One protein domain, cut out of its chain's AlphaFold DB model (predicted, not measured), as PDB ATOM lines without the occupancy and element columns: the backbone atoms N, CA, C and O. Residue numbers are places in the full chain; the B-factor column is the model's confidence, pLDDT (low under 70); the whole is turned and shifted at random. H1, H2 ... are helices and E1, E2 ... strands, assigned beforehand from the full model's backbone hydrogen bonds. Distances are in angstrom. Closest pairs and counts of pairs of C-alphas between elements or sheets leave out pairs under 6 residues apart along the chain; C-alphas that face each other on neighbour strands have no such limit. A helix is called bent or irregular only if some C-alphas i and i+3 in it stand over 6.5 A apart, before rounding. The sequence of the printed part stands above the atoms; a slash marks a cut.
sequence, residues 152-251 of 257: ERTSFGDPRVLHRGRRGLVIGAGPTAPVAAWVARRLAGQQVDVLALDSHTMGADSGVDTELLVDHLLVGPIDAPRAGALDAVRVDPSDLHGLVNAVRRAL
ATOM      1  N   GLU A 152     173.960 196.647 192.861       88.19
ATOM      2  CA  GLU A 152     173.268 196.002 191.735       88.19
ATOM      3  C   GLU A 152     173.689 194.536 191.550       88.19
ATOM      4  O   GLU A 152     173.029 193.770 190.848       88.19
ATOM      5  N   ARG A 153     174.786 194.120 192.195       87.62
ATOM      6  CA  ARG A 153     175.281 192.736 192.190       87.62
ATOM      7  C   ARG A 153     174.756 191.898 193.351       87.62
ATOM      8  O   ARG A 153     175.215 190.769 193.521       87.62
ATOM      9  N   THR A 154     173.872 192.452 194.171       92.56
ATOM     10  CA  THR A 154     173.276 191.750 195.306       92.56
ATOM     11  C   THR A 154     171.971 191.091 194.887       92.56
ATOM     12  O   THR A 154     171.090 191.729 194.314       92.56
ATOM     13  N   SER A 155     171.828 189.813 195.220       94.12
ATOM     14  CA  SER A 155     170.640 189.015 194.936       94.12
ATOM     15  C   SER A 155     170.394 188.045 196.076       94.12
ATOM     16  O   SER A 155     171.316 187.368 196.509       94.12
ATOM     17  N   PHE A 156     169.148 187.928 196.521       96.50
ATOM     18  CA  PHE A 156     168.779 186.913 197.503       96.50
ATOM     19  C   PHE A 156     169.069 185.499 196.975       96.50
ATOM     20  O   PHE A 156     168.714 185.181 195.841       96.50
ATOM     21  N   GLY A 157     169.675 184.656 197.811       94.00
ATOM     22  CA  GLY A 157     169.936 183.241 197.523       94.00
ATOM     23  C   GLY A 157     171.320 182.939 196.945       94.00
ATOM     24  O   GLY A 157     171.875 181.889 197.257       94.00
ATOM     25  N   ASP A 158     171.910 183.860 196.179       92.38
ATOM     26  CA  ASP A 158     173.213 183.651 195.543       92.38
ATOM     27  C   ASP A 158     174.329 184.430 196.256       92.38
ATOM     28  O   ASP A 158     174.202 185.638 196.478       92.38
ATOM     29  N   PRO A 159     175.474 183.795 196.572       93.50
ATOM     30  CA  PRO A 159     176.591 184.497 197.182       93.50
ATOM     31  C   PRO A 159     177.184 185.531 196.217       93.50
ATOM     32  O   PRO A 159     177.434 185.260 195.038       93.50
ATOM     33  N   ARG A 160     177.510 186.716 196.737       94.19
ATOM     34  CA  ARG A 160     178.148 187.781 195.956       94.19
ATOM     35  C   ARG A 160     179.666 187.616 195.966       94.19
ATOM     36  O   ARG A 160     180.295 187.489 197.015       94.19
ATOM     37  N   VAL A 161     180.289 187.685 194.791       94.50
ATOM     38  CA  VAL A 161     181.756 187.661 194.669       94.50
ATOM     39  C   VAL A 161     182.342 189.014 195.076       94.50
ATOM     40  O   VAL A 161     182.154 190.013 194.380       94.50
ATOM     41  N   LEU A 162     183.112 189.029 196.162       93.69
ATOM     42  CA  LEU A 162     183.789 190.212 196.706       93.69
ATOM     43  C   LEU A 162     185.194 190.407 196.121       93.69
ATOM     44  O   LEU A 162     185.655 191.531 195.930       93.69
ATOM     45  N   HIS A 163     185.891 189.305 195.849       94.56
ATOM     46  CA  HIS A 163     187.225 189.298 195.257       94.56
ATOM     47  C   HIS A 163     187.410 188.020 194.444       94.56
ATOM     48  O   HIS A 163     187.000 186.949 194.881       94.56
ATOM     49  N   ARG A 164     188.029 188.111 193.264       94.12
ATOM     50  CA  ARG A 164     188.296 186.940 192.420       94.12
ATOM     51  C   ARG A 164     189.685 186.387 192.715       94.12
ATOM     52  O   ARG A 164     190.648 187.141 192.678       94.12
ATOM     53  N   GLY A 165     189.767 185.075 192.903       93.06
ATOM     54  CA  GLY A 165     191.022 184.341 193.007       93.06
ATOM     55  C   GLY A 165     190.815 182.841 192.871       93.06
ATOM     56  O   GLY A 165     189.684 182.390 192.680       93.06
ATOM     57  N   ARG A 166     191.905 182.069 192.871       90.81
ATOM     58  CA  ARG A 166     191.877 180.643 192.493       90.81
ATOM     59  C   ARG A 166     192.573 179.693 193.462       90.81
ATOM     60  O   ARG A 166     192.451 178.487 193.279       90.81
ATOM     61  N   ARG A 167     193.334 180.187 194.446       87.56
ATOM     62  CA  ARG A 167     194.142 179.328 195.339       87.56
ATOM     63  C   ARG A 167     193.486 179.039 196.683       87.56
ATOM     64  O   ARG A 167     193.986 178.206 197.428       87.56
ATOM     65  N   GLY A 168     192.393 179.721 196.994       92.38
ATOM     66  CA  GLY A 168     191.730 179.613 198.281       92.38
ATOM     67  C   GLY A 168     190.376 180.291 198.287       92.38
ATOM     68  O   GLY A 168     190.067 181.064 197.379       92.38
ATOM     69  N   LEU A 169     189.602 180.005 199.321       94.69
ATOM     70  CA  LEU A 169     188.272 180.534 199.558       94.69
ATOM     71  C   LEU A 169     188.237 181.252 200.907       94.69
ATOM     72  O   LEU A 169     188.787 180.749 201.885       94.69
ATOM     73  N   VAL A 170     187.597 182.418 200.937       95.62
ATOM     74  CA  VAL A 170     187.278 183.184 202.144       95.62
ATOM     75  C   VAL A 170     185.804 183.573 202.076       95.62
ATOM     76  O   VAL A 170     185.389 184.262 201.148       95.62
ATOM     77  N   ILE A 171     185.007 183.141 203.042       94.94
ATOM     78  CA  ILE A 171     183.576 183.438 203.115       94.94
ATOM     79  C   ILE A 171     183.304 184.258 204.371       94.94
ATOM     80  O   ILE A 171     183.757 183.901 205.459       94.94
ATOM     81  N   GLY A 172     182.545 185.337 204.208       94.50
ATOM     82  CA  GLY A 172     181.883 186.052 205.297       94.50
ATOM     83  C   GLY A 172     180.394 186.227 204.997       94.50
ATOM     84  O   GLY A 172     179.954 185.981 203.874       94.50
ATOM     85  N   ALA A 173     179.629 186.664 205.990       93.31
ATOM     86  CA  ALA A 173     178.231 187.072 205.859       93.31
ATOM     87  C   ALA A 173     177.935 188.174 206.883       93.31
ATOM     88  O   ALA A 173     178.624 188.265 207.900       93.31
ATOM     89  N   GLY A 174     176.942 189.027 206.620       92.06
ATOM     90  CA  GLY A 174     176.602 190.129 207.522       92.06
ATOM     91  C   GLY A 174     177.837 190.950 207.927       92.06
ATOM     92  O   GLY A 174     178.559 191.431 207.046       92.06
ATOM     93  N   PRO A 175     178.149 191.067 209.232       89.44
ATOM     94  CA  PRO A 175     179.262 191.888 209.707       89.44
ATOM     95  C   PRO A 175     180.631 191.408 209.197       89.44
ATOM     96  O   PRO A 175     181.542 192.220 209.038       89.44
ATOM     97  N   THR A 176     180.803 190.120 208.884       93.12
ATOM     98  CA  THR A 176     182.092 189.575 208.426       93.12
ATOM     99  C   THR A 176     182.295 189.655 206.911       93.12
ATOM    100  O   THR A 176     183.426 189.512 206.440       93.12
ATOM    101  N   ALA A 177     181.264 189.964 206.115       92.81
ATOM    102  CA  ALA A 177     181.407 190.118 204.663       92.81
ATOM    103  C   ALA A 177     182.350 191.283 204.258       92.81
ATOM    104  O   ALA A 177     183.256 191.061 203.443       92.81
ATOM    105  N   PRO A 178     182.268 192.489 204.861       91.81
ATOM    106  CA  PRO A 178     183.273 193.538 204.659       91.81
ATOM    107  C   PRO A 178     184.698 193.107 205.039       91.81
ATOM    108  O   PRO A 178     185.671 193.485 204.374       91.81
ATOM    109  N   VAL A 179     184.834 192.280 206.084       92.94
ATOM    110  CA  VAL A 179     186.121 191.735 206.542       92.94
ATOM    111  C   VAL A 179     186.700 190.784 205.494       92.94
ATOM    112  O   VAL A 179     187.872 190.918 205.140       92.94
ATOM    113  N   ALA A 180     185.892 189.874 204.943       94.31
ATOM    114  CA  ALA A 180     186.302 188.964 203.872       94.31
ATOM    115  C   ALA A 180     186.857 189.732 202.662       94.31
ATOM    116  O   ALA A 180     187.953 189.430 202.179       94.31
ATOM    117  N   ALA A 181     186.151 190.780 202.215       92.50
ATOM    118  CA  ALA A 181     186.610 191.647 201.129       92.50
ATOM    119  C   ALA A 181     187.953 192.323 201.458       92.50
ATOM    120  O   ALA A 181     188.855 192.391 200.616       92.50
ATOM    121  N   TRP A 182     188.095 192.829 202.687       92.56
ATOM    122  CA  TRP A 182     189.319 193.475 203.150       92.56
ATOM    123  C   TRP A 182     190.508 192.506 203.182       92.56
ATOM    124  O   TRP A 182     191.560 192.809 202.611       92.56
ATOM    125  N   VAL A 183     190.334 191.335 203.801       93.88
ATOM    126  CA  VAL A 183     191.371 190.303 203.925       93.88
ATOM    127  C   VAL A 183     191.832 189.846 202.546       93.88
ATOM    128  O   VAL A 183     193.034 189.780 202.297       93.88
ATOM    129  N   ALA A 184     190.901 189.607 201.622       94.50
ATOM    130  CA  ALA A 184     191.224 189.169 200.271       94.50
ATOM    131  C   ALA A 184     192.117 190.165 199.523       94.50
ATOM    132  O   ALA A 184     193.126 189.772 198.939       94.50
ATOM    133  N   ARG A 185     191.824 191.470 199.616       92.75
ATOM    134  CA  ARG A 185     192.676 192.516 199.025       92.75
ATOM    135  C   ARG A 185     194.066 192.570 199.656       92.75
ATOM    136  O   ARG A 185     195.055 192.789 198.957       92.75
ATOM    137  N   ARG A 186     194.166 192.367 200.974       93.75
ATOM    138  CA  ARG A 186     195.458 192.339 201.680       93.75
ATOM    139  C   ARG A 186     196.296 191.127 201.290       93.75
ATOM    140  O   ARG A 186     197.489 191.284 201.048       93.75
ATOM    141  N   LEU A 187     195.674 189.957 201.184       94.56
ATOM    142  CA  LEU A 187     196.307 188.734 200.699       94.56
ATOM    143  C   LEU A 187     196.768 188.877 199.242       94.56
ATOM    144  O   LEU A 187     197.911 188.539 198.939       94.56
ATOM    145  N   ALA A 188     195.956 189.480 198.371       93.38
ATOM    146  CA  ALA A 188     196.336 189.745 196.983       93.38
ATOM    147  C   ALA A 188     197.597 190.623 196.888       93.38
ATOM    148  O   ALA A 188     198.506 190.327 196.111       93.38
ATOM    149  N   GLY A 189     197.713 191.647 197.745       93.00
ATOM    150  CA  GLY A 189     198.929 192.462 197.874       93.00
ATOM    151  C   GLY A 189     200.171 191.682 198.338       93.00
ATOM    152  O   GLY A 189     201.292 192.123 198.104       93.00
ATOM    153  N   GLN A 190     199.980 190.510 198.949       92.75
ATOM    154  CA  GLN A 190     201.027 189.562 199.347       92.75
ATOM    155  C   GLN A 190     201.181 188.397 198.351       92.75
ATOM    156  O   GLN A 190     201.795 187.388 198.683       92.75
ATOM    157  N   GLN A 191     200.621 188.516 197.138       91.25
ATOM    158  CA  GLN A 191     200.624 187.474 196.098       91.25
ATOM    159  C   GLN A 191     199.909 186.171 196.504       91.25
ATOM    160  O   GLN A 191     200.151 185.103 195.936       91.25
ATOM    161  N   VAL A 192     198.990 186.266 197.464       92.00
ATOM    162  CA  VAL A 192     198.076 185.193 197.846       92.00
ATOM    163  C   VAL A 192     196.735 185.434 197.159       92.00
ATOM    164  O   VAL A 192     196.038 186.403 197.443       92.00
ATOM    165  N   ASP A 193     196.367 184.528 196.260       91.44
ATOM    166  CA  ASP A 193     195.191 184.678 195.404       91.44
ATOM    167  C   ASP A 193     193.975 183.909 195.948       91.44
ATOM    168  O   ASP A 193     193.925 182.681 195.857       91.44
ATOM    169  N   VAL A 194     192.986 184.618 196.496       95.06
ATOM    170  CA  VAL A 194     191.777 184.018 197.092       95.06
ATOM    171  C   VAL A 194     190.494 184.501 196.424       95.06
ATOM    172  O   VAL A 194     190.349 185.679 196.085       95.06
ATOM    173  N   LEU A 195     189.545 183.581 196.264       95.56
ATOM    174  CA  LEU A 195     188.142 183.889 196.034       95.56
ATOM    175  C   LEU A 195     187.536 184.335 197.365       95.56
ATOM    176  O   LEU A 195     187.606 183.596 198.344       95.56
ATOM    177  N   ALA A 196     186.941 185.524 197.399       95.50
ATOM    178  CA  ALA A 196     186.182 185.987 198.552       95.50
ATOM    179  C   ALA A 196     184.707 186.124 198.208       95.50
ATOM    180  O   ALA A 196     184.371 186.729 197.185       95.50
ATOM    181  N   LEU A 197     183.854 185.578 199.070       94.88
ATOM    182  CA  LEU A 197     182.409 185.561 198.905       94.88
ATOM    183  C   LEU A 197     181.719 186.214 200.099       94.88
ATOM    184  O   LEU A 197     182.114 186.029 201.251       94.88
ATOM    185  N   ASP A 198     180.655 186.935 199.789       94.50
ATOM    186  CA  ASP A 198     179.621 187.336 200.726       94.50
ATOM    187  C   ASP A 198     178.463 186.340 200.610       94.50
ATOM    188  O   ASP A 198     177.754 186.324 199.604       94.50
ATOM    189  N   SER A 199     178.303 185.491 201.625       94.25
ATOM    190  CA  SER A 199     177.199 184.530 201.755       94.25
ATOM    191  C   SER A 199     176.064 185.127 202.586       94.25
ATOM    192  O   SER A 199     175.598 184.525 203.551       94.25
ATOM    193  N   HIS A 200     175.629 186.334 202.223       94.38
ATOM    194  CA  HIS A 200     174.532 187.039 202.887       94.38
ATOM    195  C   HIS A 200     173.215 186.256 202.876       94.38
ATOM    196  O   HIS A 200     172.351 186.568 203.682       94.38
ATOM    197  N   THR A 201     173.030 185.255 202.010       95.75
ATOM    198  CA  THR A 201     171.939 184.278 202.119       95.75
ATOM    199  C   THR A 201     172.521 182.880 202.274       95.75
ATOM    200  O   THR A 201     173.344 182.454 201.468       95.75
ATOM    201  N   MET A 202     172.085 182.161 203.307       92.69
ATOM    202  CA  MET A 202     172.468 180.773 203.545       92.69
ATOM    203  C   MET A 202     171.224 179.918 203.702       92.69
ATOM    204  O   MET A 202     170.431 180.122 204.623       92.69
ATOM    205  N   GLY A 203     171.070 178.966 202.783       88.31
ATOM    206  CA  GLY A 203     169.990 177.993 202.812       88.31
ATOM    207  C   GLY A 203     170.093 177.043 204.003       88.31
ATOM    208  O   GLY A 203     171.181 176.793 204.542       88.31
ATOM    209  N   ALA A 204     168.950 176.474 204.372       80.56
ATOM    210  CA  ALA A 204     168.819 175.447 205.404       80.56
ATOM    211  C   ALA A 204     169.741 174.228 205.198       80.56
ATOM    212  O   ALA A 204     170.157 173.574 206.154       80.56
ATOM    213  N   ASP A 205     170.068 173.918 203.945       82.56
ATOM    214  CA  ASP A 205     170.875 172.778 203.516       82.56
ATOM    215  C   ASP A 205     172.383 173.073 203.445       82.56
ATOM    216  O   ASP A 205     173.178 172.158 203.215       82.56
ATOM    217  N   SER A 206     172.802 174.317 203.703       81.44
ATOM    218  CA  SER A 206     174.212 174.733 203.642       81.44
ATOM    219  C   SER A 206     175.121 173.964 204.611       81.44
ATOM    220  O   SER A 206     176.329 173.854 204.386       81.44
ATOM    221  N   GLY A 207     174.558 173.434 205.704       81.12
ATOM    222  CA  GLY A 207     175.304 172.742 206.755       81.12
ATOM    223  C   GLY A 207     176.251 173.652 207.546       81.12
ATOM    224  O   GLY A 207     177.071 173.143 208.309       81.12
ATOM    225  N   VAL A 208     176.156 174.974 207.364       84.88
ATOM    226  CA  VAL A 208     176.898 175.984 208.124       84.88
ATOM    227  C   VAL A 208     176.008 176.499 209.244       84.88
ATOM    228  O   VAL A 208     174.867 176.896 209.003       84.88
ATOM    229  N   ASP A 209     176.536 176.517 210.466       87.81
ATOM    230  CA  ASP A 209     175.916 177.274 211.548       87.81
ATOM    231  C   ASP A 209     176.169 178.763 211.309       87.81
ATOM    232  O   ASP A 209     177.294 179.246 211.426       87.81
ATOM    233  N   THR A 210     175.129 179.494 210.918       85.88
ATOM    234  CA  THR A 210     175.236 180.914 210.567       85.88
ATOM    235  C   THR A 210     175.602 181.806 211.747       85.88
ATOM    236  O   THR A 210     176.086 182.911 211.515       85.88
ATOM    237  N   GLU A 211     175.417 181.336 212.988       91.00
ATOM    238  CA  GLU A 211     175.892 182.035 214.188       91.00
ATOM    239  C   GLU A 211     177.420 182.191 214.168       91.00
ATOM    240  O   GLU A 211     177.950 183.219 214.575       91.00
ATOM    241  N   LEU A 212     178.134 181.221 213.587       91.19
ATOM    242  CA  LEU A 212     179.588 181.258 213.443       91.19
ATOM    243  C   LEU A 212     180.061 182.452 212.600       91.19
ATOM    244  O   LEU A 212     181.112 183.025 212.866       91.19
ATOM    245  N   LEU A 213     179.287 182.851 211.586       90.56
ATOM    246  CA  LEU A 213     179.654 183.929 210.663       90.56
ATOM    247  C   LEU A 213     179.471 185.335 211.245       90.56
ATOM    248  O   LEU A 213     179.833 186.311 210.586       90.56
ATOM    249  N   VAL A 214     178.957 185.447 212.474       90.50
ATOM    250  CA  VAL A 214     178.885 186.717 213.211       90.50
ATOM    251  C   VAL A 214     180.285 187.244 213.512       90.50
ATOM    252  O   VAL A 214     180.534 188.442 213.393       90.50
ATOM    253  N   ASP A 215     181.209 186.355 213.877       92.38
ATOM    254  CA  ASP A 215     182.569 186.720 214.270       92.38
ATOM    255  C   ASP A 215     183.654 185.810 213.681       92.38
ATOM    256  O   ASP A 215     184.815 185.942 214.057       92.38
ATOM    257  N   HIS A 216     183.335 184.917 212.740       95.06
ATOM    258  CA  HIS A 216     184.328 184.123 212.013       95.06
ATOM    259  C   HIS A 216     184.199 184.278 210.497       95.06
ATOM    260  O   HIS A 216     183.117 184.434 209.937       95.06
ATOM    261  N   LEU A 217     185.342 184.172 209.824       95.56
ATOM    262  CA  LEU A 217     185.427 183.869 208.402       95.56
ATOM    263  C   LEU A 217     185.551 182.360 208.223       95.56
ATOM    264  O   LEU A 217     186.273 181.711 208.981       95.56
ATOM    265  N   LEU A 218     184.935 181.812 207.180       95.00
ATOM    266  CA  LEU A 218     185.234 180.448 206.748       95.00
ATOM    267  C   LEU A 218     186.325 180.490 205.685       95.00
ATOM    268  O   LEU A 218     186.244 181.261 204.728       95.00
ATOM    269  N   VAL A 219     187.358 179.674 205.860       95.44
ATOM    270  CA  VAL A 219     188.561 179.692 205.030       95.44
ATOM    271  C   VAL A 219     188.906 178.277 204.601       95.44
ATOM    272  O   VAL A 219     188.875 177.359 205.409       95.44
ATOM    273  N   GLY A 220     189.263 178.078 203.336       93.06
ATOM    274  CA  GLY A 220     189.654 176.744 202.893       93.06
ATOM    275  C   GLY A 220     189.921 176.621 201.397       93.06
ATOM    276  O   GLY A 220     190.186 177.625 200.726       93.06
ATOM    277  N   PRO A 221     189.908 175.389 200.862       89.12
ATOM    278  CA  PRO A 221     190.061 175.147 199.433       89.12
ATOM    279  C   PRO A 221     188.851 175.659 198.638       89.12
ATOM    280  O   PRO A 221     187.727 175.680 199.129       89.12
ATOM    281  N   ILE A 222     189.081 176.073 197.388       85.88
ATOM    282  CA  ILE A 222     188.025 176.625 196.518       85.88
ATOM    283  C   ILE A 222     186.992 175.576 196.094       85.88
ATOM    284  O   ILE A 222     185.842 175.902 195.826       85.88
ATOM    285  N   ASP A 223     187.415 174.318 196.045       81.00
ATOM    286  CA  ASP A 223     186.629 173.138 195.716       81.00
ATOM    287  C   ASP A 223     186.121 172.415 196.972       81.00
ATOM    288  O   ASP A 223     185.735 171.249 196.888       81.00
ATOM    289  N   ALA A 224     186.112 173.093 198.131       74.31
ATOM    290  CA  ALA A 224     185.588 172.550 199.378       74.31
ATOM    291  C   ALA A 224     184.171 171.985 199.151       74.31
ATOM    292  O   ALA A 224     183.235 172.745 198.900       74.31
ATOM    293  N   PRO A 225     183.978 170.656 199.247       54.69
ATOM    294  CA  PRO A 225     182.721 170.030 198.850       54.69
ATOM    295  C   PRO A 225     181.599 170.252 199.872       54.69
ATOM    296  O   PRO A 225     180.441 169.977 199.567       54.69
ATOM    297  N   ARG A 226     181.940 170.665 201.105       63.94
ATOM    298  CA  ARG A 226     181.027 170.892 202.238       63.94
ATOM    299  C   ARG A 226     181.623 171.891 203.231       63.94
ATOM    300  O   ARG A 226     182.844 171.995 203.334       63.94
ATOM    301  N   ALA A 227     180.760 172.494 204.049       64.19
ATOM    302  CA  ALA A 227     181.120 173.353 205.181       64.19
ATOM    303  C   ALA A 227     182.220 172.772 206.089       64.19
ATOM    304  O   ALA A 227     183.149 173.477 206.462       64.19
ATOM    305  N   GLY A 228     182.169 171.468 206.391       65.69
ATOM    306  CA  GLY A 228     183.143 170.800 207.268       65.69
ATOM    307  C   GLY A 228     184.571 170.678 206.713       65.69
ATOM    308  O   GLY A 228     185.434 170.148 207.403       65.69
ATOM    309  N   ALA A 229     184.820 171.121 205.476       73.81
ATOM    310  CA  ALA A 229     186.159 171.227 204.893       73.81
ATOM    311  C   ALA A 229     186.761 172.641 205.017       73.81
ATOM    312  O   ALA A 229     187.851 172.881 204.496       73.81
ATOM    313  N   LEU A 230     186.044 173.570 205.657       88.31
ATOM    314  CA  LEU A 230     186.475 174.944 205.890       88.31
ATOM    315  C   LEU A 230     186.904 175.116 207.350       88.31
ATOM    316  O   LEU A 230     186.229 174.649 208.268       88.31
ATOM    317  N   ASP A 231     188.003 175.830 207.555       92.44
ATOM    318  CA  ASP A 231     188.440 176.295 208.863       92.44
ATOM    319  C   ASP A 231     187.684 177.572 209.240       92.44
ATOM    320  O   ASP A 231     187.521 178.484 208.427       92.44
ATOM    321  N   ALA A 232     187.268 177.668 210.501       94.19
ATOM    322  CA  ALA A 232     186.696 178.887 211.057       94.19
ATOM    323  C   ALA A 232     187.810 179.767 211.638       94.19
ATOM    324  O   ALA A 232     188.475 179.396 212.607       94.19
ATOM    325  N   VAL A 233     188.013 180.948 211.060       96.25
ATOM    326  CA  VAL A 233     189.012 181.921 211.512       96.25
ATOM    327  C   VAL A 233     188.307 183.089 212.181       96.25
ATOM    328  O   VAL A 233     187.617 183.862 211.520       96.25
ATOM    329  N   ARG A 234     188.506 183.232 213.494       95.25
ATOM    330  CA  ARG A 234     187.900 184.308 214.281       95.25
ATOM    331  C   ARG A 234     188.372 185.683 213.811       95.25
ATOM    332  O   ARG A 234     189.568 185.911 213.634       95.25
ATOM    333  N   VAL A 235     187.426 186.596 213.654       92.31
ATOM    334  CA  VAL A 235     187.629 188.009 213.355       92.31
ATOM    335  C   VAL A 235     187.830 188.756 214.665       92.31
ATOM    336  O   VAL A 235     186.914 188.886 215.471       92.31
ATOM    337  N   ASP A 236     189.035 189.284 214.850       88.56
ATOM    338  CA  ASP A 236     189.330 190.279 215.875       88.56
ATOM    339  C   ASP A 236     189.538 191.639 215.188       88.56
ATOM    340  O   ASP A 236     190.575 191.850 214.547       88.56
ATOM    341  N   PRO A 237     188.574 192.575 215.289       79.56
ATOM    342  CA  PRO A 237     188.706 193.905 214.699       79.56
ATOM    343  C   PRO A 237     189.905 194.699 215.238       79.56
ATOM    344  O   PRO A 237     190.370 195.623 214.571       79.56
ATOM    345  N   SER A 238     190.420 194.352 216.425       85.56
ATOM    346  CA  SER A 238     191.583 195.008 217.030       85.56
ATOM    347  C   SER A 238     192.925 194.497 216.493       85.56
ATOM    348  O   SER A 238     193.921 195.219 216.572       85.56
ATOM    349  N   ASP A 239     192.954 193.310 215.873       89.62
ATOM    350  CA  ASP A 239     194.153 192.696 215.292       89.62
ATOM    351  C   ASP A 239     193.929 192.240 213.841       89.62
ATOM    352  O   ASP A 239     194.037 191.068 213.467       89.62
ATOM    353  N   LEU A 240     193.660 193.212 212.966       86.31
ATOM    354  CA  LEU A 240     193.488 192.948 211.536       86.31
ATOM    355  C   LEU A 240     194.745 192.349 210.875       86.31
ATOM    356  O   LEU A 240     194.639 191.655 209.863       86.31
ATOM    357  N   HIS A 241     195.946 192.600 211.412       88.06
ATOM    358  CA  HIS A 241     197.173 192.004 210.879       88.06
ATOM    359  C   HIS A 241     197.282 190.519 211.246       88.06
ATOM    360  O   HIS A 241     197.551 189.685 210.375       88.06
ATOM    361  N   GLY A 242     197.033 190.177 212.513       92.56
ATOM    362  CA  GLY A 242     196.940 188.799 212.979       92.56
ATOM    363  C   GLY A 242     195.857 188.020 212.246       92.56
ATOM    364  O   GLY A 242     196.110 186.881 211.849       92.56
ATOM    365  N   LEU A 243     194.718 188.654 211.945       94.06
ATOM    366  CA  LEU A 243     193.655 188.069 211.128       94.06
ATOM    367  C   LEU A 243     194.154 187.643 209.738       94.06
ATOM    368  O   LEU A 243     193.964 186.491 209.352       94.06
ATOM    369  N   VAL A 244     194.845 188.518 208.994       94.69
ATOM    370  CA  VAL A 244     195.394 188.162 207.666       94.69
ATOM    371  C   VAL A 244     196.342 186.968 207.768       94.69
ATOM    372  O   VAL A 244     196.269 186.049 206.952       94.69
ATOM    373  N   ASN A 245     197.209 186.946 208.783       93.56
ATOM    374  CA  ASN A 245     198.142 185.841 209.003       93.56
ATOM    375  C   ASN A 245     197.431 184.540 209.408       93.56
ATOM    376  O   ASN A 245     197.872 183.454 209.029       93.56
ATOM    377  N   ALA A 246     196.344 184.622 210.176       94.88
ATOM    378  CA  ALA A 246     195.521 183.476 210.541       94.88
ATOM    379  C   ALA A 246     194.824 182.884 209.309       94.88
ATOM    380  O   ALA A 246     194.988 181.694 209.045       94.88
ATOM    381  N   VAL A 247     194.174 183.721 208.492       95.00
ATOM    382  CA  VAL A 247     193.566 183.299 207.221       95.00
ATOM    383  C   VAL A 247     194.616 182.683 206.298       95.00
ATOM    384  O   VAL A 247     194.405 181.603 205.759       95.00
ATOM    385  N   ARG A 248     195.798 183.300 206.170       93.62
ATOM    386  CA  ARG A 248     196.889 182.756 205.349       93.62
ATOM    387  C   ARG A 248     197.310 181.348 205.782       93.62
ATOM    388  O   ARG A 248     197.606 180.524 204.927       93.62
ATOM    389  N   ARG A 249     197.352 181.074 207.090       92.06
ATOM    390  CA  ARG A 249     197.720 179.753 207.631       92.06
ATOM    391  C   ARG A 249     196.636 178.695 207.422       92.06
ATOM    392  O   ARG A 249     196.994 177.535 207.251       92.06
ATOM    393  N   ALA A 250     195.366 179.095 207.426       91.38
ATOM    394  CA  ALA A 250     194.221 178.219 207.168       91.38
ATOM    395  C   ALA A 250     194.067 177.853 205.676       91.38
ATOM    396  O   ALA A 250     193.402 176.885 205.321       91.38
ATOM    397  N   LEU A 251     194.700 178.603 204.769       89.81
ATOM    398  CA  LEU A 251     194.639 178.306 203.342       89.81
ATOM    399  C   LEU A 251     195.480 177.067 202.963       89.81
ATOM    400  O   LEU A 251     196.627 176.925 203.413       89.81
TER     401      LEU A 251
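AT A GLANCE: This is residues 152 to 251 of the 257 residues of an uncharacterized protein of Euzebya sp. DY32-46 (UniProt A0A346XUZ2). A twisted sheet of five strands has two helices, H1 and H3, over one face, crossing each other at nearly a right angle while each follows the strands beneath it. A short helix, H2, is over the opposite face, and E2 lies in the middle of the whole. The printed part has 100 residues, with three named helices and five strands in the order E1, E2, H1, E3, H2, E4, E5, H3, and its class is mixed, helices and strands. The sheet is mixed, in the order E1, E3, E2, E4, E5. The whole is compact, with a radius of gyration of the C-alphas of 12.3 A and spans of 34 by 26 by 25 A.

HOW THE PARTS SIT: The sheet is only just strongly twisted, with C-alphas up to 4.3 A off its best plane. E2, residues 169 to 172, is parallel to E3, residues 195 to 198, with N 170 and O 195 2.8 A apart, within hydrogen-bond range. E1, residues 160 to 163, an edge strand, is antiparallel to E3, with N 160 and O 198 at 2.9 A. E4, residues 216 to 220, is antiparallel to E2, with N 171 and O 218 at 2.8 A. E4 and E5, residues 231 to 234, form a hairpin, with N 219 and O 231 at 2.8 A. H1, residues 174 to 189, is over E3 and E2 at a height of 7.2 A over the sheet. E2, H1 and E3 form a strand-helix-strand unit, two parallel neighbour strands with a helix between, whose crossover is right-handed. H3, residues 240 to 250, is on the same face, over E4 and E5, at a height of 9.2 A. H1, with residues 183 to 187 alone, touches H3, about perpendicular at 79 degrees; their closest C-alphas, of Val 183 and Val 244, are 5.9 A apart. H2, residues 210 to 214, is on the opposite face, only just over E4 with 3 of its 5 C-alphas. In H3 every O i to N i+4 pair is within hydrogen-bond range; in H1 10 of 12 are, and in H2 0 of 1, beside 2 of 2 O i to N i+3 pairs.

IN THESE COORDINATES: E1 begins at C-alpha 160, (178.148, 187.781, 195.956). H1 is 24.4 A long and irregular, but only just: C-alphas 175 and 178 are 6.7 A apart. E4 is 12.9 A long. H3, 15.4 A long, ends at C-alpha 250, (194.221, 178.219, 207.168).

THE WHOLE: The two C-alphas farthest apart, of Gln 190 and Ala 204, are 35.7 A apart. The printed part has no cut. The link from E3 to H2, 11 residues, is long. Residues 225 to 228 have pLDDT under 70; the mean of the printed part is 90.2.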